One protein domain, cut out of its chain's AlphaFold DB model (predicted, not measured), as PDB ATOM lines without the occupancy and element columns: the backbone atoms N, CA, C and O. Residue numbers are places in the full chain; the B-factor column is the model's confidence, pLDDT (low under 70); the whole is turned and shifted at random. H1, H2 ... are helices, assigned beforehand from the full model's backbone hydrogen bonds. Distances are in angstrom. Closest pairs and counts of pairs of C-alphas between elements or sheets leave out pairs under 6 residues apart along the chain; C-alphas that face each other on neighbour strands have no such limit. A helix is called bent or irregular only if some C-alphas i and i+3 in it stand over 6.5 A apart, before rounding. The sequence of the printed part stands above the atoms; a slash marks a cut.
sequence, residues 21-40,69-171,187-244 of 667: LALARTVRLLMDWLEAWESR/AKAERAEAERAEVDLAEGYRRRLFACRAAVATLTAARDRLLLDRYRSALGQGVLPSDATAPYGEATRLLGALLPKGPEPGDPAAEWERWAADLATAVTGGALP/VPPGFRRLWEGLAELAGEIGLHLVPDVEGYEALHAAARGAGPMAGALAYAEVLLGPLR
ATOM      1  N   LEU A  21     121.225  56.415   8.397       75.81
ATOM      2  CA  LEU A  21     120.145  55.835   7.597       75.81
ATOM      3  C   LEU A  21     119.143  55.039   8.445       75.81
ATOM      4  O   LEU A  21     117.946  55.128   8.200       75.81
ATOM      5  N   ALA A  22     119.616  54.292   9.447       77.00
ATOM      6  CA  ALA A  22     118.738  53.520  10.330       77.00
ATOM      7  C   ALA A  22     117.872  54.450  11.195       77.00
ATOM      8  O   ALA A  22     116.676  54.215  11.367       77.00
ATOM      9  N   LEU A  23     118.454  55.559  11.671       80.44
ATOM     10  CA  LEU A  23     117.703  56.628  12.334       80.44
ATOM     11  C   LEU A  23     116.665  57.230  11.380       80.44
ATOM     12  O   LEU A  23     115.505  57.356  11.751       80.44
ATOM     13  N   ALA A  24     117.045  57.536  10.135       82.25
ATOM     14  CA  ALA A  24     116.139  58.143   9.158       82.25
ATOM     15  C   ALA A  24     114.928  57.242   8.874       82.25
ATOM     16  O   ALA A  24     113.790  57.703   8.907       82.25
ATOM     17  N   ARG A  25     115.158  55.941   8.663       82.75
ATOM     18  CA  ARG A  25     114.096  54.940   8.461       82.75
ATOM     19  C   ARG A  25     113.202  54.751   9.672       82.75
ATOM     20  O   ARG A  25     112.007  54.520   9.508       82.75
ATOM     21  N   THR A  26     113.760  54.896  10.868       84.88
ATOM     22  CA  THR A  26     112.987  54.863  12.109       84.88
ATOM     23  C   THR A  26     112.103  56.097  12.233       84.88
ATOM     24  O   THR A  26     110.923  55.959  12.522       84.88
ATOM     25  N   VAL A  27     112.605  57.299  11.933       87.19
ATOM     26  CA  VAL A  27     111.745  58.496  11.889       87.19
ATOM     27  C   VAL A  27     110.632  58.316  10.855       87.19
ATOM     28  O   VAL A  27     109.472  58.591  11.152       87.19
ATOM     29  N   ARG A  28     110.961  57.774   9.676       85.38
ATOM     30  CA  ARG A  28     109.973  57.471   8.635       85.38
ATOM     31  C   ARG A  28     108.906  56.487   9.118       85.38
ATOM     32  O   ARG A  28     107.732  56.751   8.911       85.38
ATOM     33  N   LEU A  29     109.299  55.415   9.814       86.75
ATOM     34  CA  LEU A  29     108.373  54.452  10.420       86.75
ATOM     35  C   LEU A  29     107.333  55.134  11.310       86.75
ATOM     36  O   LEU A  29     106.161  54.783  11.261       86.75
ATOM     37  N   LEU A  30     107.784  56.068  12.146       88.62
ATOM     38  CA  LEU A  30     106.919  56.769  13.090       88.62
ATOM     39  C   LEU A  30     106.016  57.785  12.386       88.62
ATOM     40  O   LEU A  30     104.871  57.952  12.790       88.62
ATOM     41  N   MET A  31     106.504  58.423  11.318       87.75
ATOM     42  CA  MET A  31     105.671  59.267  10.460       87.75
ATOM     43  C   MET A  31     104.587  58.457   9.745       87.75
ATOM     44  O   MET A  31     103.430  58.852   9.799       87.75
ATOM     45  N   ASP A  32     104.937  57.309   9.152       86.38
ATOM     46  CA  ASP A  32     103.968  56.412   8.506       86.38
ATOM     47  C   ASP A  32     102.927  55.902   9.522       86.38
ATOM     48  O   ASP A  32     101.755  55.731   9.192       86.38
ATOM     49  N   TRP A  33     103.341  55.669  10.775       87.69
ATOM     50  CA  TRP A  33     102.436  55.268  11.853       87.69
ATOM     51  C   TRP A  33     101.441  56.381  12.209       87.69
ATOM     52  O   TRP A  33     100.245  56.110  12.336       87.69
ATOM     53  N   LEU A  34     101.918  57.625  12.327       88.31
ATOM     54  CA  LEU A  34     101.071  58.790  12.579       88.31
ATOM     55  C   LEU A  34     100.101  59.035  11.414       88.31
ATOM     56  O   LEU A  34      98.905  59.162  11.643       88.31
ATOM     57  N   GLU A  35     100.581  59.014  10.171       86.94
ATOM     58  CA  GLU A  35      99.748  59.190   8.974       86.94
ATOM     59  C   GLU A  35      98.671  58.100   8.869       86.94
ATOM     60  O   GLU A  35      97.501  58.378   8.601       86.94
ATOM     61  N   ALA A  36      99.033  56.847   9.157       84.75
ATOM     62  CA  ALA A  36      98.078  55.749   9.171       84.75
ATOM     63  C   ALA A  36      97.028  55.897  10.288       84.75
ATOM     64  O   ALA A  36      95.884  55.483  10.105       84.75
ATOM     65  N   TRP A  37      97.375  56.521  11.418       86.31
ATOM     66  CA  TRP A  37      96.403  56.898  12.448       86.31
ATOM     67  C   TRP A  37      95.460  58.015  11.966       86.31
ATOM     68  O   TRP A  37      94.249  57.898  12.143       86.31
ATOM     69  N   GLU A  38      95.980  59.038  11.283       84.75
ATOM     70  CA  GLU A  38      95.197  60.175  10.765       84.75
ATOM     71  C   GLU A  38      94.271  59.802   9.600       84.75
ATOM     72  O   GLU A  38      93.194  60.375   9.446       84.75
ATOM     73  N   SER A  39      94.677  58.829   8.782       81.19
ATOM     74  CA  SER A  39      93.919  58.355   7.614       81.19
ATOM     75  C   SER A  39      92.713  57.476   7.957       81.19
ATOM     76  O   SER A  39      91.964  57.071   7.064       81.19
ATOM     77  N   ARG A  40      92.519  57.150   9.239       76.88
ATOM     78  CA  ARG A  40      91.400  56.311   9.662       76.88
ATOM     79  C   ARG A  40      90.074  56.987   9.330       76.88
ATOM     80  O   ARG A  40      89.948  58.204   9.485       76.88
ATOM     81  N   ALA A  69      76.885  66.347  24.952       76.25
ATOM     82  CA  ALA A  69      77.625  65.219  24.377       76.25
ATOM     83  C   ALA A  69      78.264  65.543  23.010       76.25
ATOM     84  O   ALA A  69      79.343  65.053  22.672       76.25
ATOM     85  N   LYS A  70      77.619  66.391  22.194       78.62
ATOM     86  CA  LYS A  70      78.186  66.860  20.920       78.62
ATOM     87  C   LYS A  70      79.333  67.853  21.128       78.62
ATOM     88  O   LYS A  70      80.281  67.839  20.345       78.62
ATOM     89  N   ALA A  71      79.240  68.719  22.137       76.50
ATOM     90  CA  ALA A  71      80.296  69.662  22.490       76.50
ATOM     91  C   ALA A  71      81.522  68.932  23.054       76.50
ATOM     92  O   ALA A  71      82.623  69.157  22.557       76.50
ATOM     93  N   GLU A  72      81.318  67.988  23.976       79.62
ATOM     94  CA  GLU A  72      82.371  67.121  24.523       79.62
ATOM     95  C   GLU A  72      83.080  66.329  23.419       79.62
ATOM     96  O   GLU A  72      84.307  66.267  23.370       79.62
ATOM     97  N   ARG A  73      82.320  65.787  22.458       78.69
ATOM     98  CA  ARG A  73      82.886  65.070  21.307       78.69
ATOM     99  C   ARG A  73      83.704  65.978  20.386       78.69
ATOM    100  O   ARG A  73      84.763  65.576  19.922       78.69
ATOM    101  N   ALA A  74      83.236  67.199  20.129       75.56
ATOM    102  CA  ALA A  74      83.969  68.166  19.313       75.56
ATOM    103  C   ALA A  74      85.242  68.680  20.009       75.56
ATOM    104  O   ALA A  74      86.219  69.002  19.335       75.56
ATOM    105  N   GLU A  75      85.238  68.775  21.339       80.56
ATOM    106  CA  GLU A  75      86.413  69.130  22.137       80.56
ATOM    107  C   GLU A  75      87.445  67.996  22.151       80.56
ATOM    108  O   GLU A  75      88.625  68.251  21.912       80.56
ATOM    109  N   ALA A  76      87.000  66.745  22.303       77.44
ATOM    110  CA  ALA A  76      87.855  65.566  22.183       77.44
ATOM    111  C   ALA A  76      88.496  65.450  20.787       77.44
ATOM    112  O   ALA A  76      89.706  65.263  20.685       77.44
ATOM    113  N   GLU A  77      87.722  65.654  19.713       77.94
ATOM    114  CA  GLU A  77      88.244  65.655  18.336       77.94
ATOM    115  C   GLU A  77      89.292  66.761  18.111       77.94
ATOM    116  O   GLU A  77      90.289  66.541  17.425       77.94
ATOM    117  N   ARG A  78      89.110  67.953  18.696       79.19
ATOM    118  CA  ARG A  78      90.122  69.025  18.625       79.19
ATOM    119  C   ARG A  78      91.388  68.664  19.394       79.19
ATOM    120  O   ARG A  78      92.474  68.870  18.867       79.19
ATOM    121  N   ALA A  79      91.250  68.105  20.594       81.12
ATOM    122  CA  ALA A  79      92.388  67.675  21.401       81.12
ATOM    123  C   ALA A  79      93.210  66.581  20.696       81.12
ATOM    124  O   ALA A  79      94.438  66.620  20.730       81.12
ATOM    125  N   GLU A  80      92.550  65.646  20.008       81.38
ATOM    126  CA  GLU A  80      93.197  64.620  19.183       81.38
ATOM    127  C   GLU A  80      93.963  65.217  17.989       81.38
ATOM    128  O   GLU A  80      95.104  64.827  17.733       81.38
ATOM    129  N   VAL A  81      93.381  66.197  17.289       81.38
ATOM    130  CA  VAL A  81      94.045  66.905  16.177       81.38
ATOM    131  C   VAL A  81      95.256  67.704  16.663       81.38
ATOM    132  O   VAL A  81      96.324  67.633  16.050       81.38
ATOM    133  N   ASP A  82      95.121  68.431  17.773       83.56
ATOM    134  CA  ASP A  82      96.212  69.218  18.358       83.56
ATOM    135  C   ASP A  82      97.362  68.314  18.837       83.56
ATOM    136  O   ASP A  82      98.541  68.641  18.661       83.56
ATOM    137  N   LEU A  83      97.032  67.145  19.391       84.44
ATOM    138  CA  LEU A  83      98.001  66.133  19.803       84.44
ATOM    139  C   LEU A  83      98.764  65.549  18.602       84.44
ATOM    140  O   LEU A  83      99.997  65.481  18.631       84.44
ATOM    141  N   ALA A  84      98.054  65.160  17.539       84.12
ATOM    142  CA  ALA A  84      98.655  64.633  16.314       84.12
ATOM    143  C   ALA A  84      99.567  65.666  15.632       84.12
ATOM    144  O   ALA A  84     100.696  65.350  15.252       84.12
ATOM    145  N   GLU A  85      99.136  66.928  15.570       85.00
ATOM    146  CA  GLU A  85      99.945  68.044  15.074       85.00
ATOM    147  C   GLU A  85     101.202  68.270  15.937       85.00
ATOM    148  O   GLU A  85     102.296  68.512  15.412       85.00
ATOM    149  N   GLY A  86     101.091  68.121  17.261       85.81
ATOM    150  CA  GLY A  86     102.229  68.155  18.183       85.81
ATOM    151  C   GLY A  86     103.271  67.070  17.888       85.81
ATOM    152  O   GLY A  86     104.473  67.361  17.812       85.81
ATOM    153  N   TYR A  87     102.829  65.830  17.656       87.69
ATOM    154  CA  TYR A  87     103.713  64.729  17.260       87.69
ATOM    155  C   TYR A  87     104.325  64.935  15.882       87.69
ATOM    156  O   TYR A  87     105.533  64.737  15.717       87.69
ATOM    157  N   ARG A  88     103.535  65.405  14.913       87.44
ATOM    158  CA  ARG A  88     104.000  65.730  13.563       87.44
ATOM    159  C   ARG A  88     105.164  66.720  13.607       87.44
ATOM    160  O   ARG A  88     106.211  66.460  13.014       87.44
ATOM    161  N   ARG A  89     105.037  67.816  14.365       86.56
ATOM    162  CA  ARG A  89     106.117  68.811  14.526       86.56
ATOM    163  C   ARG A  89     107.387  68.210  15.126       86.56
ATOM    164  O   ARG A  89     108.478  68.468  14.619       86.56
ATOM    165  N   ARG A  90     107.263  67.385  16.171       87.12
ATOM    166  CA  ARG A  90     108.415  66.709  16.800       87.12
ATOM    167  C   ARG A  90     109.092  65.729  15.839       87.12
ATOM    168  O   ARG A  90     110.318  65.737  15.740       87.12
ATOM    169  N   LEU A  91     108.322  64.944  15.085       87.88
ATOM    170  CA  LEU A  91     108.846  64.016  14.077       87.88
ATOM    171  C   LEU A  91     109.550  64.746  12.924       87.88
ATOM    172  O   LEU A  91     110.627  64.317  12.505       87.88
ATOM    173  N   PHE A  92     109.020  65.883  12.459       86.75
ATOM    174  CA  PHE A  92     109.699  66.714  11.458       86.75
ATOM    175  C   PHE A  92     111.019  67.297  11.970       86.75
ATOM    176  O   PHE A  92     112.014  67.277  11.242       86.75
ATOM    177  N   ALA A  93     111.068  67.752  13.223       85.88
ATOM    178  CA  ALA A  93     112.310  68.221  13.833       85.88
ATOM    179  C   ALA A  93     113.345  67.086  13.969       85.88
ATOM    180  O   ALA A  93     114.510  67.263  13.610       85.88
ATOM    181  N   CYS A  94     112.911  65.884  14.373       86.31
ATOM    182  CA  CYS A  94     113.760  64.686  14.388       86.31
ATOM    183  C   CYS A  94     114.292  64.351  12.985       86.31
ATOM    184  O   CYS A  94     115.481  64.074  12.815       86.31
ATOM    185  N   ARG A  95     113.441  64.422  11.953       86.25
ATOM    186  CA  ARG A  95     113.843  64.212  10.554       86.25
ATOM    187  C   ARG A  95     114.903  65.222  10.120       86.25
ATOM    188  O   ARG A  95     115.909  64.823   9.531       86.25
ATOM    189  N   ALA A  96     114.712  66.506  10.421       85.06
ATOM    190  CA  ALA A  96     115.675  67.561  10.108       85.06
ATOM    191  C   ALA A  96     117.026  67.345  10.818       85.06
ATOM    192  O   ALA A  96     118.086  67.506  10.204       85.06
ATOM    193  N   ALA A  97     116.999  66.910  12.079       87.12
ATOM    194  CA  ALA A  97     118.194  66.544  12.834       87.12
ATOM    195  C   ALA A  97     118.946  65.367  12.188       87.12
ATOM    196  O   ALA A  97     120.156  65.443  11.970       87.12
ATOM    197  N   VAL A  98     118.240  64.303  11.793       85.31
ATOM    198  CA  VAL A  98     118.850  63.137  11.130       85.31
ATOM    199  C   VAL A  98     119.371  63.469   9.724       85.31
ATOM    200  O   VAL A  98     120.434  62.981   9.322       85.31
ATOM    201  N   ALA A  99     118.681  64.329   8.974       85.06
ATOM    202  CA  ALA A  99     119.163  64.822   7.684       85.06
ATOM    203  C   ALA A  99     120.459  65.631   7.855       85.06
ATOM    204  O   ALA A  99     121.434  65.398   7.137       85.06
ATOM    205  N   THR A 100     120.512  66.508   8.862       87.56
ATOM    206  CA  THR A 100     121.723  67.260   9.217       87.56
ATOM    207  C   THR A 100     122.863  66.334   9.627       87.56
ATOM    208  O   THR A 100     123.988  66.509   9.166       87.56
ATOM    209  N   LEU A 101     122.581  65.295  10.417       87.19
ATOM    210  CA  LEU A 101     123.554  64.265  10.786       87.19
ATOM    211  C   LEU A 101     124.121  63.530   9.561       87.19
ATOM    212  O   LEU A 101     125.323  63.271   9.486       87.19
ATOM    213  N   THR A 102     123.265  63.219   8.586       84.31
ATOM    214  CA  THR A 102     123.665  62.580   7.325       84.31
ATOM    215  C   THR A 102     124.546  63.512   6.492       84.31
ATOM    216  O   THR A 102     125.629  63.114   6.064       84.31
ATOM    217  N   ALA A 103     124.145  64.776   6.338       84.12
ATOM    218  CA  ALA A 103     124.924  65.784   5.622       84.12
ATOM    219  C   ALA A 103     126.277  66.063   6.299       84.12
ATOM    220  O   ALA A 103     127.297  66.191   5.620       84.12
ATOM    221  N   ALA A 104     126.308  66.106   7.635       88.06
ATOM    222  CA  ALA A 104     127.525  66.243   8.426       88.06
ATOM    223  C   ALA A 104     128.480  65.065   8.183       88.06
ATOM    224  O   ALA A 104     129.647  65.288   7.863       88.06
ATOM    225  N   ARG A 105     127.981  63.820   8.244       85.69
ATOM    226  CA  ARG A 105     128.758  62.618   7.898       85.69
ATOM    227  C   ARG A 105     129.369  62.733   6.503       85.69
ATOM    228  O   ARG A 105     130.570  62.528   6.348       85.69
ATOM    229  N   ASP A 106     128.554  63.054   5.502       82.81
ATOM    230  CA  ASP A 106     128.983  63.078   4.102       82.81
ATOM    231  C   ASP A 106     130.006  64.183   3.842       82.81
ATOM    232  O   ASP A 106     131.005  63.959   3.158       82.81
ATOM    233  N   ARG A 107     129.820  65.355   4.456       86.56
ATOM    234  CA  ARG A 107     130.793  66.448   4.415       86.56
ATOM    235  C   ARG A 107     132.141  66.020   4.989       86.56
ATOM    236  O   ARG A 107     133.160  66.241   4.337       86.56
ATOM    237  N   LEU A 108     132.153  65.416   6.179       86.19
ATOM    238  CA  LEU A 108     133.385  64.950   6.821       86.19
ATOM    239  C   LEU A 108     134.063  63.855   5.993       86.19
ATOM    240  O   LEU A 108     135.277  63.879   5.816       86.19
ATOM    241  N   LEU A 109     133.283  62.931   5.428       82.88
ATOM    242  CA  LEU A 109     133.788  61.883   4.548       82.88
ATOM    243  C   LEU A 109     134.469  62.476   3.308       82.88
ATOM    244  O   LEU A 109     135.622  62.152   3.025       82.88
ATOM    245  N   LEU A 110     133.796  63.387   2.600       85.38
ATOM    246  CA  LEU A 110     134.353  64.059   1.423       85.38
ATOM    247  C   LEU A 110     135.611  64.862   1.762       85.38
ATOM    248  O   LEU A 110     136.566  64.859   0.986       85.38
ATOM    249  N   ASP A 111     135.631  65.523   2.918       86.31
ATOM    250  CA  ASP A 111     136.793  66.264   3.397       86.31
ATOM    251  C   ASP A 111     138.002  65.348   3.659       86.31
ATOM    252  O   ASP A 111     139.100  65.619   3.169       86.31
ATOM    253  N   ARG A 112     137.805  64.213   4.345       85.06
ATOM    254  CA  ARG A 112     138.882  63.241   4.607       85.06
ATOM    255  C   ARG A 112     139.416  62.607   3.325       85.06
ATOM    256  O   ARG A 112     140.631  62.530   3.149       85.06
ATOM    257  N   TYR A 113     138.541  62.223   2.393       82.50
ATOM    258  CA  TYR A 113     138.983  61.722   1.088       82.50
ATOM    259  C   TYR A 113     139.726  62.792   0.283       82.50
ATOM    260  O   TYR A 113     140.742  62.484  -0.338       82.50
ATOM    261  N   ARG A 114     139.281  64.053   0.322       82.75
ATOM    262  CA  ARG A 114     139.997  65.170  -0.311       82.75
ATOM    263  C   ARG A 114     141.394  65.347   0.285       82.75
ATOM    264  O   ARG A 114     142.345  65.498  -0.478       82.75
ATOM    265  N   SER A 115     141.519  65.313   1.612       80.56
ATOM    266  CA  SER A 115     142.804  65.430   2.312       80.56
ATOM    267  C   SER A 115     143.760  64.296   1.929       80.56
ATOM    268  O   SER A 115     144.887  64.555   1.503       80.56
ATOM    269  N   ALA A 116     143.280  63.048   1.961       76.00
ATOM    270  CA  ALA A 116     144.061  61.874   1.579       76.00
ATOM    271  C   ALA A 116     144.548  61.944   0.119       76.00
ATOM    272  O   ALA A 116     145.728  61.743  -0.160       76.00
ATOM    273  N   LEU A 117     143.663  62.313  -0.814       77.19
ATOM    274  CA  LEU A 117     144.020  62.483  -2.227       77.19
ATOM    275  C   LEU A 117     144.993  63.654  -2.450       77.19
ATOM    276  O   LEU A 117     145.868  63.568  -3.310       77.19
ATOM    277  N   GLY A 118     144.866  64.734  -1.674       74.75
ATOM    278  CA  GLY A 118     145.753  65.900  -1.730       74.75
ATOM    279  C   GLY A 118     147.199  65.596  -1.328       74.75
ATOM    280  O   GLY A 118     148.113  66.251  -1.825       74.75
ATOM    281  N   GLN A 119     147.419  64.573  -0.499       73.81
ATOM    282  CA  GLN A 119     148.752  64.098  -0.103       73.81
ATOM    283  C   GLN A 119     149.414  63.192  -1.157       73.81
ATOM    284  O   GLN A 119     150.552  62.763  -0.976       73.81
ATOM    285  N   GLY A 120     148.740  62.917  -2.281       58.12
ATOM    286  CA  GLY A 120     149.312  62.191  -3.421       58.12
ATOM    287  C   GLY A 120     149.460  60.681  -3.221       58.12
ATOM    288  O   GLY A 120     150.040  60.013  -4.076       58.12
ATOM    289  N   VAL A 121     148.921  60.131  -2.131       53.78
ATOM    290  CA  VAL A 121     148.927  58.696  -1.837       53.78
ATOM    291  C   VAL A 121     147.480  58.215  -1.856       53.78
ATOM    292  O   VAL A 121     146.671  58.630  -1.032       53.78
ATOM    293  N   LEU A 122     147.131  57.341  -2.806       57.47
ATOM    294  CA  LEU A 122     145.919  56.528  -2.676       57.47
ATOM    295  C   LEU A 122     146.054  55.744  -1.363       57.47
ATOM    296  O   LEU A 122     147.042  55.015  -1.235       57.47
ATOM    297  N   PRO A 123     145.134  55.897  -0.392       57.75
ATOM    298  CA  PRO A 123     145.211  55.148   0.852       57.75
ATOM    299  C   PRO A 123     145.367  53.661   0.537       57.75
ATOM    300  O   PRO A 123     144.565  53.106  -0.213       57.75
ATOM    301  N   SER A 124     146.398  53.016   1.090       64.31
ATOM    302  CA  SER A 124     146.559  51.558   0.992       64.31
ATOM    303  C   SER A 124     145.352  50.824   1.582       64.31
ATOM    304  O   SER A 124     145.015  49.728   1.142       64.31
ATOM    305  N   ASP A 125     144.678  51.474   2.531       69.75
ATOM    306  CA  ASP A 125     143.365  51.121   3.044       69.75
ATOM    307  C   ASP A 125     142.336  52.203   2.675       69.75
ATOM    308  O   ASP A 125     142.288  53.285   3.268       69.75
ATOM    309  N   ALA A 126     141.473  51.891   1.707       67.44
ATOM    310  CA  ALA A 126     140.396  52.774   1.264       67.44
ATOM    311  C   ALA A 126     139.359  53.080   2.364       67.44
ATOM    312  O   ALA A 126     138.574  54.017   2.205       67.44
ATOM    313  N   THR A 127     139.347  52.322   3.465       70.19
ATOM    314  CA  THR A 127     138.416  52.487   4.590       70.19
ATOM    315  C   THR A 127     138.951  53.403   5.693       70.19
ATOM    316  O   THR A 127     138.172  53.888   6.516       70.19
ATOM    317  N   ALA A 128     140.246  53.741   5.681       72.50
ATOM    318  CA  ALA A 128     140.845  54.612   6.690       72.50
ATOM    319  C   ALA A 128     140.213  56.025   6.738       72.50
ATOM    320  O   ALA A 128     139.829  56.447   7.835       72.50
ATOM    321  N   PRO A 129     139.980  56.732   5.604       77.38
ATOM    322  CA  PRO A 129     139.293  58.031   5.616       77.38
ATOM    323  C   PRO A 129     137.858  57.946   6.149       77.38
ATOM    324  O   PRO A 129     137.385  58.857   6.825       77.38
ATOM    325  N   TYR A 130     137.172  56.830   5.881       75.44
ATOM    326  CA  TYR A 130     135.833  56.563   6.402       75.44
ATOM    327  C   TYR A 130     135.844  56.390   7.929       75.44
ATOM    328  O   TYR A 130     135.022  56.985   8.632       75.44
ATOM    329  N   GLY A 131     136.796  55.618   8.463       73.00
ATOM    330  CA  GLY A 131     136.951  55.433   9.906       73.00
ATOM    331  C   GLY A 131     137.302  56.739  10.625       73.00
ATOM    332  O   GLY A 131     136.761  57.026  11.693       73.00
ATOM    333  N   GLU A 132     138.155  57.563  10.015       78.00
ATOM    334  CA  GLU A 132     138.516  58.885  10.531       78.00
ATOM    335  C   GLU A 132     137.319  59.845  10.550       78.00
ATOM    336  O   GLU A 132     137.024  60.435  11.591       78.00
ATOM    337  N   ALA A 133     136.578  59.945   9.441       80.88
ATOM    338  CA  ALA A 133     135.367  60.762   9.355       80.88
ATOM    339  C   ALA A 133     134.317  60.337  10.394       80.88
ATOM    340  O   ALA A 133     133.667  61.184  11.004       80.88
ATOM    341  N   THR A 134     134.185  59.031  10.641       76.50
ATOM    342  CA  THR A 134     133.250  58.481  11.632       76.50
ATOM    343  C   THR A 134     133.636  58.861  13.063       76.50
ATOM    344  O   THR A 134     132.778  59.274  13.845       76.50
ATOM    345  N   ARG A 135     134.926  58.767  13.417       78.88
ATOM    346  CA  ARG A 135     135.428  59.195  14.736       78.88
ATOM    347  C   ARG A 135     135.258  60.697  14.943       78.88
ATOM    348  O   ARG A 135     134.819  61.121  16.009       78.88
ATOM    349  N   LEU A 136     135.565  61.481  13.911       84.00
ATOM    350  CA  LEU A 136     135.418  62.930  13.933       84.00
ATOM    351  C   LEU A 136     133.950  63.342  14.088       84.00
ATOM    352  O   LEU A 136     133.646  64.183  14.927       84.00
ATOM    353  N   LEU A 137     133.034  62.692  13.362       85.12
ATOM    354  CA  LEU A 137     131.600  62.895  13.553       85.12
ATOM    355  C   LEU A 137     131.210  62.626  15.007       85.12
ATOM    356  O   LEU A 137     130.571  63.465  15.624       85.12
ATOM    357  N   GLY A 138     131.648  61.498  15.573       79.06
ATOM    358  CA  GLY A 138     131.387  61.150  16.971       79.06
ATOM    359  C   GLY A 138     131.860  62.204  17.978       79.06
ATOM    360  O   GLY A 138     131.161  62.444  18.959       79.06
ATOM    361  N   ALA A 139     133.011  62.835  17.729       81.94
ATOM    362  CA  ALA A 139     133.571  63.890  18.574       81.94
ATOM    363  C   ALA A 139     132.853  65.243  18.421       81.94
ATOM    364  O   ALA A 139     132.813  66.021  19.369       81.94
ATOM    365  N   LEU A 140     132.296  65.517  17.240       87.56
ATOM    366  CA  LEU A 140     131.604  66.770  16.924       87.56
ATOM    367  C   LEU A 140     130.110  66.742  17.261       87.56
ATOM    368  O   LEU A 140     129.464  67.784  17.186       87.56
ATOM    369  N   LEU A 141     129.548  65.579  17.616       85.62
ATOM    370  CA  LEU A 141     128.142  65.486  18.002       85.62
ATOM    371  C   LEU A 141     127.880  66.338  19.251       85.62
ATOM    372  O   LEU A 141     128.439  66.037  20.312       85.62
ATOM    373  N   PRO A 142     126.990  67.345  19.167       83.56
ATOM    374  CA  PRO A 142     126.542  68.066  20.345       83.56
ATOM    375  C   PRO A 142     125.864  67.101  21.317       83.56
ATOM    376  O   PRO A 142     125.394  66.020  20.928       83.56
ATOM    377  N   LYS A 143     125.765  67.504  22.586       80.06
ATOM    378  CA  LYS A 143     124.965  66.771  23.569       80.06
ATOM    379  C   LYS A 143     123.547  66.618  22.998       80.06
ATOM    380  O   LYS A 143     122.883  67.620  22.768       80.06
ATOM    381  N   GLY A 144     123.152  65.376  22.702       69.94
ATOM    382  CA  GLY A 144     121.855  65.072  22.089       69.94
ATOM    383  C   GLY A 144     120.686  65.591  22.930       69.94
ATOM    384  O   GLY A 144     120.851  65.644  24.155       69.94
ATOM    385  N   PRO A 145     119.557  65.957  22.294       71.62
ATOM    386  CA  PRO A 145     118.333  66.309  23.006       71.62
ATOM    387  C   PRO A 145     117.901  65.150  23.909       71.62
ATOM    388  O   PRO A 145     118.143  63.979  23.591       71.62
ATOM    389  N   GLU A 146     117.317  65.488  25.052       69.44
ATOM    390  CA  GLU A 146     116.752  64.517  25.974       69.44
ATOM    391  C   GLU A 146     115.388  64.034  25.445       69.44
ATOM    392  O   GLU A 146     114.698  64.723  24.678       69.44
ATOM    393  N   PRO A 147     114.976  62.824  25.830       56.59
ATOM    394  CA  PRO A 147     113.639  62.346  25.531       56.59
ATOM    395  C   PRO A 147     112.551  63.290  26.065       56.59
ATOM    396  O   PRO A 147     112.632  63.776  27.191       56.59
ATOM    397  N   GLY A 148     111.532  63.569  25.249       65.88
ATOM    398  CA  GLY A 148     110.471  64.524  25.599       65.88
ATOM    399  C   GLY A 148     110.762  65.986  25.234       65.88
ATOM    400  O   GLY A 148     109.851  66.812  25.305       65.88
ATOM    401  N   ASP A 149     111.977  66.313  24.781       77.19
ATOM    402  CA  ASP A 149     112.326  67.683  24.402       77.19
ATOM    403  C   ASP A 149     111.436  68.229  23.260       77.19
ATOM    404  O   ASP A 149     111.061  67.493  22.329       77.19
ATOM    405  N   PRO A 150     111.099  69.535  23.289       81.62
ATOM    406  CA  PRO A 150     110.294  70.165  22.251       81.62
ATOM    407  C   PRO A 150     111.047  70.219  20.915       81.62
ATOM    408  O   PRO A 150     112.277  70.218  20.866       81.62
ATOM    409  N   ALA A 151     110.301  70.348  19.813       80.56
ATOM    410  CA  ALA A 151     110.849  70.418  18.451       80.56
ATOM    411  C   ALA A 151     112.003  71.437  18.302       80.56
ATOM    412  O   ALA A 151     112.990  71.164  17.622       80.56
ATOM    413  N   ALA A 152     111.924  72.569  19.007       82.88
ATOM    414  CA  ALA A 152     112.945  73.616  18.986       82.88
ATOM    415  C   ALA A 152     114.330  73.164  19.496       82.88
ATOM    416  O   ALA A 152     115.344  73.683  19.028       82.88
ATOM    417  N   GLU A 153     114.407  72.213  20.434       85.62
ATOM    418  CA  GLU A 153     115.695  71.696  20.928       85.62
ATOM    419  C   GLU A 153     116.346  70.749  19.911       85.62
ATOM    420  O   GLU A 153     117.555  70.808  19.697       85.62
ATOM    421  N   TRP A 154     115.550  69.951  19.192       84.88
ATOM    422  CA  TRP A 154     116.035  69.132  18.074       84.88
ATOM    423  C   TRP A 154     116.569  69.992  16.922       84.88
ATOM    424  O   TRP A 154     117.618  69.692  16.348       84.88
ATOM    425  N   GLU A 155     115.881  71.092  16.606       83.31
ATOM    426  CA  GLU A 155     116.339  72.067  15.612       83.31
ATOM    427  C   GLU A 155     117.624  72.780  16.047       83.31
ATOM    428  O   GLU A 155     118.537  72.952  15.235       83.31
ATOM    429  N   ARG A 156     117.727  73.162  17.327       86.31
ATOM    430  CA  ARG A 156     118.947  73.754  17.890       86.31
ATOM    431  C   ARG A 156     120.114  72.776  17.823       86.31
ATOM    432  O   ARG A 156     121.170  73.140  17.321       86.31
ATOM    433  N   TRP A 157     119.900  71.526  18.230       89.50
ATOM    434  CA  TRP A 157     120.907  70.473  18.130       89.50
ATOM    435  C   TRP A 157     121.404  70.288  16.689       89.50
ATOM    436  O   TRP A 157     122.607  70.171  16.451       89.50
ATOM    437  N   ALA A 158     120.492  70.309  15.711       88.69
ATOM    438  CA  ALA A 158     120.850  70.234  14.299       88.69
ATOM    439  C   ALA A 158     121.705  71.441  13.866       88.69
ATOM    440  O   ALA A 158     122.736  71.266  13.215       88.69
ATOM    441  N   ALA A 159     121.322  72.659  14.262       84.81
ATOM    442  CA  ALA A 159     122.080  73.875  13.967       84.81
ATOM    443  C   ALA A 159     123.485  73.860  14.596       84.81
ATOM    444  O   ALA A 159     124.459  74.238  13.937       84.81
ATOM    445  N   ASP A 160     123.609  73.369  15.829       88.44
ATOM    446  CA  ASP A 160     124.885  73.240  16.532       88.44
ATOM    447  C   ASP A 160     125.799  72.224  15.836       88.44
ATOM    448  O   ASP A 160     126.976  72.506  15.606       88.44
ATOM    449  N   LEU A 161     125.256  71.073  15.415       89.94
ATOM    450  CA  LEU A 161     126.007  70.079  14.645       89.94
ATOM    451  C   LEU A 161     126.474  70.649  13.301       89.94
ATOM    452  O   LEU A 161     127.637  70.476  12.936       89.94
ATOM    453  N   ALA A 162     125.588  71.336  12.572       87.31
ATOM    454  CA  ALA A 162     125.934  71.981  11.310       87.31
ATOM    455  C   ALA A 162     127.072  72.992  11.512       87.31
ATOM    456  O   ALA A 162     128.078  72.940  10.805       87.31
ATOM    457  N   THR A 163     126.957  73.838  12.537       86.12
ATOM    458  CA  THR A 163     127.980  74.822  12.909       86.12
ATOM    459  C   THR A 163     129.305  74.144  13.247       86.12
ATOM    460  O   THR A 163     130.344  74.577  12.755       86.12
ATOM    461  N   ALA A 164     129.292  73.042  13.999       85.62
ATOM    462  CA  ALA A 164     130.499  72.300  14.356       85.62
ATOM    463  C   ALA A 164     131.245  71.735  13.130       85.62
ATOM    464  O   ALA A 164     132.475  71.709  13.119       85.62
ATOM    465  N   VAL A 165     130.529  71.324  12.074       87.12
ATOM    466  CA  VAL A 165     131.147  70.791  10.840       87.12
ATOM    467  C   VAL A 165     131.433  71.847   9.762       87.12
ATOM    468  O   VAL A 165     132.127  71.550   8.781       87.12
ATOM    469  N   THR A 166     130.914  73.073   9.898       82.81
ATOM    470  CA  THR A 166     131.146  74.171   8.937       82.81
ATOM    471  C   THR A 166     131.957  75.344   9.483       82.81
ATOM    472  O   THR A 166     132.485  76.114   8.687       82.81
ATOM    473  N   GLY A 167     132.060  75.501  10.803       70.50
ATOM    474  CA  GLY A 167     132.518  76.718  11.485       70.50
ATOM    475  C   GLY A 167     134.025  76.995  11.481       70.50
ATOM    476  O   GLY A 167     134.466  77.891  12.195       70.50
ATOM    477  N   GLY A 168     134.838  76.258  10.718       68.00
ATOM    478  CA  GLY A 168     136.278  76.517  10.624       68.00
ATOM    479  C   GLY A 168     137.118  75.291  10.279       68.00
ATOM    480  O   GLY A 168     136.635  74.333   9.674       68.00
ATOM    481  N   ALA A 169     138.402  75.337  10.650       70.69
ATOM    482  CA  ALA A 169     139.309  74.205  10.505       70.69
ATOM    483  C   ALA A 169     138.855  73.055  11.415       70.69
ATOM    484  O   ALA A 169     138.753  73.220  12.632       70.69
ATOM    485  N   LEU A 170     138.576  71.897  10.815       78.31
ATOM    486  CA  LEU A 170     138.166  70.706  11.553       78.31
ATOM    487  C   LEU A 170     139.296  70.241  12.486       78.31
ATOM    488  O   LEU A 170     140.458  70.238  12.067       78.31
ATOM    489  N   PRO A 171     138.980  69.815  13.721       78.75
ATOM    490  CA  PRO A 171     139.982  69.263  14.619       78.75
ATOM    491  C   PRO A 171     140.536  67.941  14.072       78.75
ATOM    492  O   PRO A 171     139.903  67.260  13.257       78.75
ATOM    493  N   VAL A 187     129.855  52.402  19.873       59.78
ATOM    494  CA  VAL A 187     128.864  53.424  19.458       59.78
ATOM    495  C   VAL A 187     129.079  54.745  20.226       59.78
ATOM    496  O   VAL A 187     129.123  54.705  21.466       59.78
ATOM    497  N   PRO A 188     129.185  55.908  19.543       65.56
ATOM    498  CA  PRO A 188     129.410  57.188  20.190       65.56
ATOM    499  C   PRO A 188     128.226  57.500  21.108       65.56
ATOM    500  O   PRO A 188     127.080  57.241  20.727       65.56
ATOM    501  N   PRO A 189     128.461  58.075  22.297       67.00
ATOM    502  CA  PRO A 189     127.390  58.376  23.245       67.00
ATOM    503  C   PRO A 189     126.246  59.202  22.638       67.00
ATOM    504  O   PRO A 189     125.089  58.934  22.946       67.00
ATOM    505  N   GLY A 190     126.553  60.143  21.734       71.06
ATOM    506  CA  GLY A 190     125.548  60.963  21.049       71.06
ATOM    507  C   GLY A 190     124.585  60.157  20.168       71.06
ATOM    508  O   GLY A 190     123.383  60.380  20.226       71.06
ATOM    509  N   PHE A 191     125.081  59.163  19.422       73.88
ATOM    510  CA  PHE A 191     124.232  58.293  18.592       73.88
ATOM    511  C   PHE A 191     123.279  57.436  19.425       73.88
ATOM    512  O   PHE A 191     122.139  57.222  19.023       73.88
ATOM    513  N   ARG A 192     123.744  56.950  20.584       75.50
ATOM    514  CA  ARG A 192     122.909  56.173  21.508       75.50
ATOM    515  C   ARG A 192     121.726  57.004  22.008       75.50
ATOM    516  O   ARG A 192     120.600  56.532  21.940       75.50
ATOM    517  N   ARG A 193     121.982  58.254  22.405       76.81
ATOM    518  CA  ARG A 193     120.940  59.170  22.888       76.81
ATOM    519  C   ARG A 193     119.885  59.494  21.838       76.81
ATOM    520  O   ARG A 193     118.709  59.532  22.161       76.81
ATOM    521  N   LEU A 194     120.287  59.670  20.578       78.88
ATOM    522  CA  LEU A 194     119.333  59.884  19.481       78.88
ATOM    523  C   LEU A 194     118.376  58.692  19.317       78.88
ATOM    524  O   LEU A 194     117.186  58.880  19.081       78.88
ATOM    525  N   TRP A 195     118.891  57.470  19.466       80.88
ATOM    526  CA  TRP A 195     118.083  56.251  19.435       80.88
ATOM    527  C   TRP A 195     117.157  56.115  20.644       80.88
ATOM    528  O   TRP A 195     115.999  55.743  20.473       80.88
ATOM    529  N   GLU A 196     117.653  56.420  21.842       80.00
ATOM    530  CA  GLU A 196     116.859  56.432  23.078       80.00
ATOM    531  C   GLU A 196     115.716  57.454  22.975       80.00
ATOM    532  O   GLU A 196     114.559  57.093  23.171       80.00
ATOM    533  N   GLY A 197     116.003  58.680  22.523       81.25
ATOM    534  CA  GLY A 197     114.992  59.722  22.318       81.25
ATOM    535  C   GLY A 197     113.920  59.349  21.287       81.25
ATOM    536  O   GLY A 197     112.737  59.599  21.511       81.25
ATOM    537  N   LEU A 198     114.298  58.694  20.181       84.12
ATOM    538  CA  LEU A 198     113.325  58.184  19.204       84.12
ATOM    539  C   LEU A 198     112.485  57.027  19.752       84.12
ATOM    540  O   LEU A 198     111.298  56.941  19.441       84.12
ATOM    541  N   ALA A 199     113.080  56.140  20.552       86.88
ATOM    542  CA  ALA A 199     112.353  55.049  21.189       86.88
ATOM    543  C   ALA A 199     111.337  55.566  22.214       86.88
ATOM    544  O   ALA A 199     110.228  55.048  22.282       86.88
ATOM    545  N   GLU A 200     111.671  56.603  22.973       86.75
ATOM    546  CA  GLU A 200     110.727  57.219  23.905       86.75
ATOM    547  C   GLU A 200     109.600  57.955  23.175       86.75
ATOM    548  O   GLU A 200     108.435  57.709  23.480       86.75
ATOM    549  N   LEU A 201     109.913  58.732  22.131       87.75
ATOM    550  CA  LEU A 201     108.895  59.360  21.278       87.75
ATOM    551  C   LEU A 201     107.943  58.319  20.666       87.75
ATOM    552  O   LEU A 201     106.732  58.521  20.651       87.75
ATOM    553  N   ALA A 202     108.470  57.187  20.196       88.94
ATOM    554  CA  ALA A 202     107.660  56.078  19.696       88.94
ATOM    555  C   ALA A 202     106.771  55.454  20.788       88.94
ATOM    556  O   ALA A 202     105.648  55.042  20.505       88.94
ATOM    557  N   GLY A 203     107.265  55.388  22.028       89.06
ATOM    558  CA  GLY A 203     106.494  54.969  23.197       89.06
ATOM    559  C   GLY A 203     105.329  55.909  23.487       89.06
ATOM    560  O   GLY A 203     104.204  55.444  23.637       89.06
ATOM    561  N   GLU A 204     105.576  57.220  23.493       89.06
ATOM    562  CA  GLU A 204     104.534  58.234  23.680       89.06
ATOM    563  C   GLU A 204     103.461  58.162  22.585       89.06
ATOM    564  O   GLU A 204     102.271  58.106  22.890       89.06
ATOM    565  N   ILE A 205     103.884  58.106  21.315       87.88
ATOM    566  CA  ILE A 205     102.992  57.943  20.158       87.88
ATOM    567  C   ILE A 205     102.135  56.687  20.345       87.88
ATOM    568  O   ILE A 205     100.915  56.744  20.235       87.88
ATOM    569  N   GLY A 206     102.755  55.557  20.692       86.44
ATOM    570  CA  GLY A 206     102.041  54.302  20.900       86.44
ATOM    571  C   GLY A 206     101.087  54.298  22.091       86.44
ATOM    572  O   GLY A 206     100.095  53.586  22.047       86.44
ATOM    573  N   LEU A 207     101.350  55.074  23.141       87.06
ATOM    574  CA  LEU A 207     100.456  55.168  24.298       87.06
ATOM    575  C   LEU A 207      99.257  56.085  24.040       87.06
ATOM    576  O   LEU A 207      98.170  55.810  24.545       87.06
ATOM    577  N   HIS A 208      99.449  57.168  23.285       84.06
ATOM    578  CA  HIS A 208      98.416  58.188  23.109       84.06
ATOM    579  C   HIS A 208      97.588  58.024  21.827       84.06
ATOM    580  O   HIS A 208      96.444  58.473  21.786       84.06
ATOM    581  N   LEU A 209      98.112  57.358  20.794       78.56
ATOM    582  CA  LEU A 209      97.379  57.108  19.551       78.56
ATOM    583  C   LEU A 209      96.543  55.819  19.646       78.56
ATOM    584  O   LEU A 209      96.985  54.739  19.248       78.56
ATOM    585  N   VAL A 210      95.314  55.947  20.156       70.00
ATOM    586  CA  VAL A 210      94.297  54.877  20.276       70.00
ATOM    587  C   VAL A 210      93.144  55.149  19.288       70.00
ATOM    588  O   VAL A 210      92.893  56.316  18.994       70.00
ATOM    589  N   PRO A 211      92.437  54.139  18.722       67.25
ATOM    590  CA  PRO A 211      92.714  52.689  18.743       67.25
ATOM    591  C   PRO A 211      94.009  52.312  18.003       67.25
ATOM    592  O   PRO A 211      94.724  53.201  17.557       67.25
ATOM    593  N   ASP A 212      94.339  51.026  17.883       73.69
ATOM    594  CA  ASP A 212      95.562  50.546  17.212       73.69
ATOM    595  C   ASP A 212      95.452  50.698  15.681       73.69
ATOM    596  O   ASP A 212      94.358  50.616  15.122       73.69
ATOM    597  N   VAL A 213      96.571  50.951  14.987       78.69
ATOM    598  CA  VAL A 213      96.628  50.898  13.510       78.69
ATOM    599  C   VAL A 213      97.009  49.474  13.092       78.69
ATOM    600  O   VAL A 213      97.986  48.933  13.617       78.69
ATOM    601  N   GLU A 214      96.299  48.903  12.116       80.75
ATOM    602  CA  GLU A 214      96.687  47.642  11.471       80.75
ATOM    603  C   GLU A 214      98.110  47.738  10.882       80.75
ATOM    604  O   GLU A 214      98.467  48.721  10.231       80.75
ATOM    605  N   GLY A 215      98.949  46.732  11.138       79.69
ATOM    606  CA  GLY A 215     100.347  46.684  10.694       79.69
ATOM    607  C   GLY A 215     101.365  47.341  11.639       79.69
ATOM    608  O   GLY A 215     102.570  47.247  11.389       79.69
ATOM    609  N   TYR A 216     100.915  47.965  12.736       86.06
ATOM    610  CA  TYR A 216     101.772  48.585  13.763       86.06
ATOM    611  C   TYR A 216     101.605  47.955  15.157       86.06
ATOM    612  O   TYR A 216     102.076  48.500  16.159       86.06
ATOM    613  N   GLU A 217     100.988  46.777  15.249       85.88
ATOM    614  CA  GLU A 217     100.624  46.112  16.507       85.88
ATOM    615  C   GLU A 217     101.847  45.797  17.370       85.88
ATOM    616  O   GLU A 217     101.781  45.866  18.594       85.88
ATOM    617  N   ALA A 218     102.988  45.481  16.751       84.06
ATOM    618  CA  ALA A 218     104.230  45.210  17.470       84.06
ATOM    619  C   ALA A 218     104.793  46.462  18.167       84.06
ATOM    620  O   ALA A 218     105.281  46.363  19.294       84.06
ATOM    621  N   LEU A 219     104.699  47.636  17.528       86.50
ATOM    622  CA  LEU A 219     105.101  48.906  18.145       86.50
ATOM    623  C   LEU A 219     104.124  49.292  19.251       86.50
ATOM    624  O   LEU A 219     104.541  49.682  20.338       86.50
ATOM    625  N   HIS A 220     102.828  49.106  19.008       85.44
ATOM    626  CA  HIS A 220     101.799  49.399  19.992       85.44
ATOM    627  C   HIS A 220     101.907  48.483  21.229       85.44
ATOM    628  O   HIS A 220     101.862  48.942  22.370       85.44
ATOM    629  N   ALA A 221     102.151  47.184  21.031       85.56
ATOM    630  CA  ALA A 221     102.407  46.241  22.117       85.56
ATOM    631  C   ALA A 221     103.669  46.611  22.912       85.56
ATOM    632  O   ALA A 221     103.662  46.536  24.142       85.56
ATOM    633  N   ALA A 222     104.739  47.044  22.233       87.56
ATOM    634  CA  ALA A 222     105.946  47.528  22.897       87.56
ATOM    635  C   ALA A 222     105.674  48.796  23.726       87.56
ATOM    636  O   ALA A 222     106.134  48.879  24.863       87.56
ATOM    637  N   ALA A 223     104.865  49.732  23.217       88.44
ATOM    638  CA  ALA A 223     104.471  50.938  23.948       88.44
ATOM    639  C   ALA A 223     103.684  50.609  25.231       88.44
ATOM    640  O   ALA A 223     103.907  51.229  26.267       88.44
ATOM    641  N   ARG A 224     102.841  49.565  25.205       86.94
ATOM    642  CA  ARG A 224     102.098  49.061  26.380       86.94
ATOM    643  C   ARG A 224     102.911  48.134  27.303       86.94
ATOM    644  O   ARG A 224     102.344  47.525  28.208       86.94
ATOM    645  N   GLY A 225     104.221  48.003  27.090       85.25
ATOM    646  CA  GLY A 225     105.114  47.267  27.989       85.25
ATOM    647  C   GLY A 225     105.326  45.784  27.663       85.25
ATOM    648  O   GLY A 225     105.874  45.062  28.493       85.25
ATOM    649  N   ALA A 226     104.958  45.307  26.467       81.75
ATOM    650  CA  ALA A 226     105.260  43.931  26.040       81.75
ATOM    651  C   ALA A 226     106.766  43.680  25.779       81.75
ATOM    652  O   ALA A 226     107.185  42.533  25.618       81.75
ATOM    653  N   GLY A 227     107.583  44.737  25.729       84.56
ATOM    654  CA  GLY A 227     109.031  44.686  25.534       84.56
ATOM    655  C   GLY A 227     109.634  46.087  25.360       84.56
ATOM    656  O   GLY A 227     108.893  47.067  25.327       84.56
ATOM    657  N   PRO A 228     110.970  46.215  25.243       85.38
ATOM    658  CA  PRO A 228     111.614  47.513  25.052       85.38
ATOM    659  C   PRO A 228     111.308  48.085  23.660       85.38
ATOM    660  O   PRO A 228     111.586  47.438  22.648       85.38
ATOM    661  N   MET A 229     110.819  49.328  23.600       87.38
ATOM    662  CA  MET A 229     110.499  50.012  22.336       87.38
ATOM    663  C   MET A 229     111.703  50.091  21.385       87.38
ATOM    664  O   MET A 229     111.576  49.801  20.199       87.38
ATOM    665  N   ALA A 230     112.902  50.367  21.907       82.69
ATOM    666  CA  ALA A 230     114.131  50.362  21.109       82.69
ATOM    667  C   ALA A 230     114.383  49.011  20.410       82.69
ATOM    668  O   ALA A 230     114.860  48.974  19.277       82.69
ATOM    669  N   GLY A 231     114.020  47.897  21.056       80.75
ATOM    670  CA  GLY A 231     114.110  46.562  20.465       80.75
ATOM    671  C   GLY A 231     113.090  46.350  19.345       80.75
ATOM    672  O   GLY A 231     113.439  45.805  18.301       80.75
ATOM    673  N   ALA A 232     111.857  46.828  19.530       83.94
ATOM    674  CA  ALA A 232     110.813  46.763  18.508       83.94
ATOM    675  C   ALA A 232     111.177  47.592  17.263       83.94
ATOM    676  O   ALA A 232     111.049  47.102  16.142       83.94
ATOM    677  N   LEU A 233     111.714  48.802  17.451       85.00
ATOM    678  CA  LEU A 233     112.188  49.655  16.357       85.00
ATOM    679  C   LEU A 233     113.402  49.055  15.635       85.00
ATOM    680  O   LEU A 233     113.444  49.054  14.407       85.00
ATOM    681  N   ALA A 234     114.365  48.493  16.372       77.94
ATOM    682  CA  ALA A 234     115.508  47.811  15.765       77.94
ATOM    683  C   ALA A 234     115.069  46.596  14.931       77.94
ATOM    684  O   ALA A 234     115.571  46.381  13.829       77.94
ATOM    685  N   TYR A 235     114.096  45.825  15.422       80.38
ATOM    686  CA  TYR A 235     113.536  44.691  14.691       80.38
ATOM    687  C   TYR A 235     112.769  45.141  13.438       80.38
ATOM    688  O   TYR A 235     112.922  44.544  12.371       80.38
ATOM    689  N   ALA A 236     112.008  46.234  13.540       80.19
ATOM    690  CA  ALA A 236     111.339  46.854  12.403       80.19
ATOM    691  C   ALA A 236     112.341  47.337  11.341       80.19
ATOM    692  O   ALA A 236     112.109  47.114  10.157       80.19
ATOM    693  N   GLU A 237     113.480  47.919  11.728       75.38
ATOM    694  CA  GLU A 237     114.535  48.300  10.776       75.38
ATOM    695  C   GLU A 237     115.143  47.079  10.075       75.38
ATOM    696  O   GLU A 237     115.330  47.099   8.860       75.38
ATOM    697  N   VAL A 238     115.416  45.994  10.804       74.62
ATOM    698  CA  VAL A 238     115.990  44.777  10.206       74.62
ATOM    699  C   VAL A 238     115.032  44.138   9.198       74.62
ATOM    700  O   VAL A 238     115.471  43.697   8.136       74.62
ATOM    701  N   LEU A 239     113.733  44.089   9.508       76.31
ATOM    702  CA  LEU A 239     112.739  43.431   8.658       76.31
ATOM    703  C   LEU A 239     112.214  44.313   7.523       76.31
ATOM    704  O   LEU A 239     112.027  43.832   6.407       76.31
ATOM    705  N   LEU A 240     111.939  45.585   7.808       74.38
ATOM    706  CA  LEU A 240     111.241  46.495   6.897       74.38
ATOM    707  C   LEU A 240     112.180  47.524   6.266       74.38
ATOM    708  O   LEU A 240     111.881  48.024   5.184       74.38
ATOM    709  N   GLY A 241     113.314  47.836   6.896       68.81
ATOM    710  CA  GLY A 241     114.237  48.878   6.443       68.81
ATOM    711  C   GLY A 241     114.697  48.728   4.984       68.81
ATOM    712  O   GLY A 241     114.639  49.711   4.244       68.81
ATOM    713  N   PRO A 242     115.101  47.528   4.513       70.06
ATOM    714  CA  PRO A 242     115.481  47.311   3.113       70.06
ATOM    715  C   PRO A 242     114.328  47.433   2.107       70.06
ATOM    716  O   PRO A 242     114.579  47.659   0.927       70.06
ATOM    717  N   LEU A 243     113.083  47.249   2.559       69.94
ATOM    718  CA  LEU A 243     111.884  47.266   1.716       69.94
ATOM    719  C   LEU A 243     111.240  48.653   1.634       69.94
ATOM    720  O   LEU A 243     110.336  48.864   0.829       69.94
ATOM    721  N   ARG A 244     111.684  49.595   2.470       65.25
ATOM    722  CA  ARG A 244     111.119  50.940   2.521       65.25
ATOM    723  C   ARG A 244     111.765  51.866   1.496       65.25
ATOM    724  O   ARG A 244     112.982  51.793   1.297       65.25
TER     725      ARG A 244
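This is residues 21 to 40, 69 to 171 and 187 to 244 of the 667 residues of the protein "DUF3376 domain-containing protein" of Streptomyces sp. SID7760 (UniProt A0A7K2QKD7). One very long helix, H2, makes the long axis of a rod; H1 and H5 run beside it as an up-and-down bundle of three, each against the one before it, and H4 runs along another side of H2. The hairpin of H6 and H7 crosses H5, H3 packs steeply on residues 104 to 116 of H2, and residues 69 to 79 of H2 stick out. You have 181 printed residues with seven named helices, H1 to H7 in order, and no named strand: all helix, loose, radius of gyration of the C-alphas 19.6 A, spans 76 by 33 by 24 A.

Start at H2, residues 69 to 118. With residues 89 to 108 alone it touches H4, residues 151 to 166, the same way at a shallow tilt of 8 degrees; the closest C-alphas, of Arg 90 and Ala 151, are 4.7 A apart. With residues 84 to 102 alone it touches H1, residues 21 to 38, opposite ways at a shallow tilt of 17 degrees; the closest C-alphas are those of Ala 24 and Val 98, 6.0 A. H3, residues 128 to 140, touches H2 at a steep tilt of 46 degrees, closest at the C-alphas of Leu 109 and Ala 133, 5.2 A. Next find the hub, H5, residues 189 to 208; H6, residues 217 to 226, and H7, residues 229 to 243, touch it, about perpendicular at 82 and 84 degrees, closest at the C-alphas of Gly 203 and Ala 223, 4.6 A, and of Ala 199 and Ala 230, 5.0 A. O i to N i+4 pairs are within hydrogen-bond range throughout H1 to H5, in 5 of 6 in H6 and 9 of 11 in H7.

Find C-alpha 69 at (77.625, 65.219, 24.377); H2 runs 73.0 A to C-alpha 118 at (145.753, 65.900, -1.730). H5 measures 29.0 A, H1 25.5 A, H4 22.7 A. H6 and H7 are irregular: C-alphas 223 and 226 are 7.4 A apart, 239 and 242 7.3 A.

Residues 41 to 68 and 172 to 186 are not printed; the C-alpha gaps are 22.0 A and 19.9 A. Of the links printed whole, none is long. Mean pLDDT of the printed part is 80.5; 19 residues are under 70, among them 120 to 126.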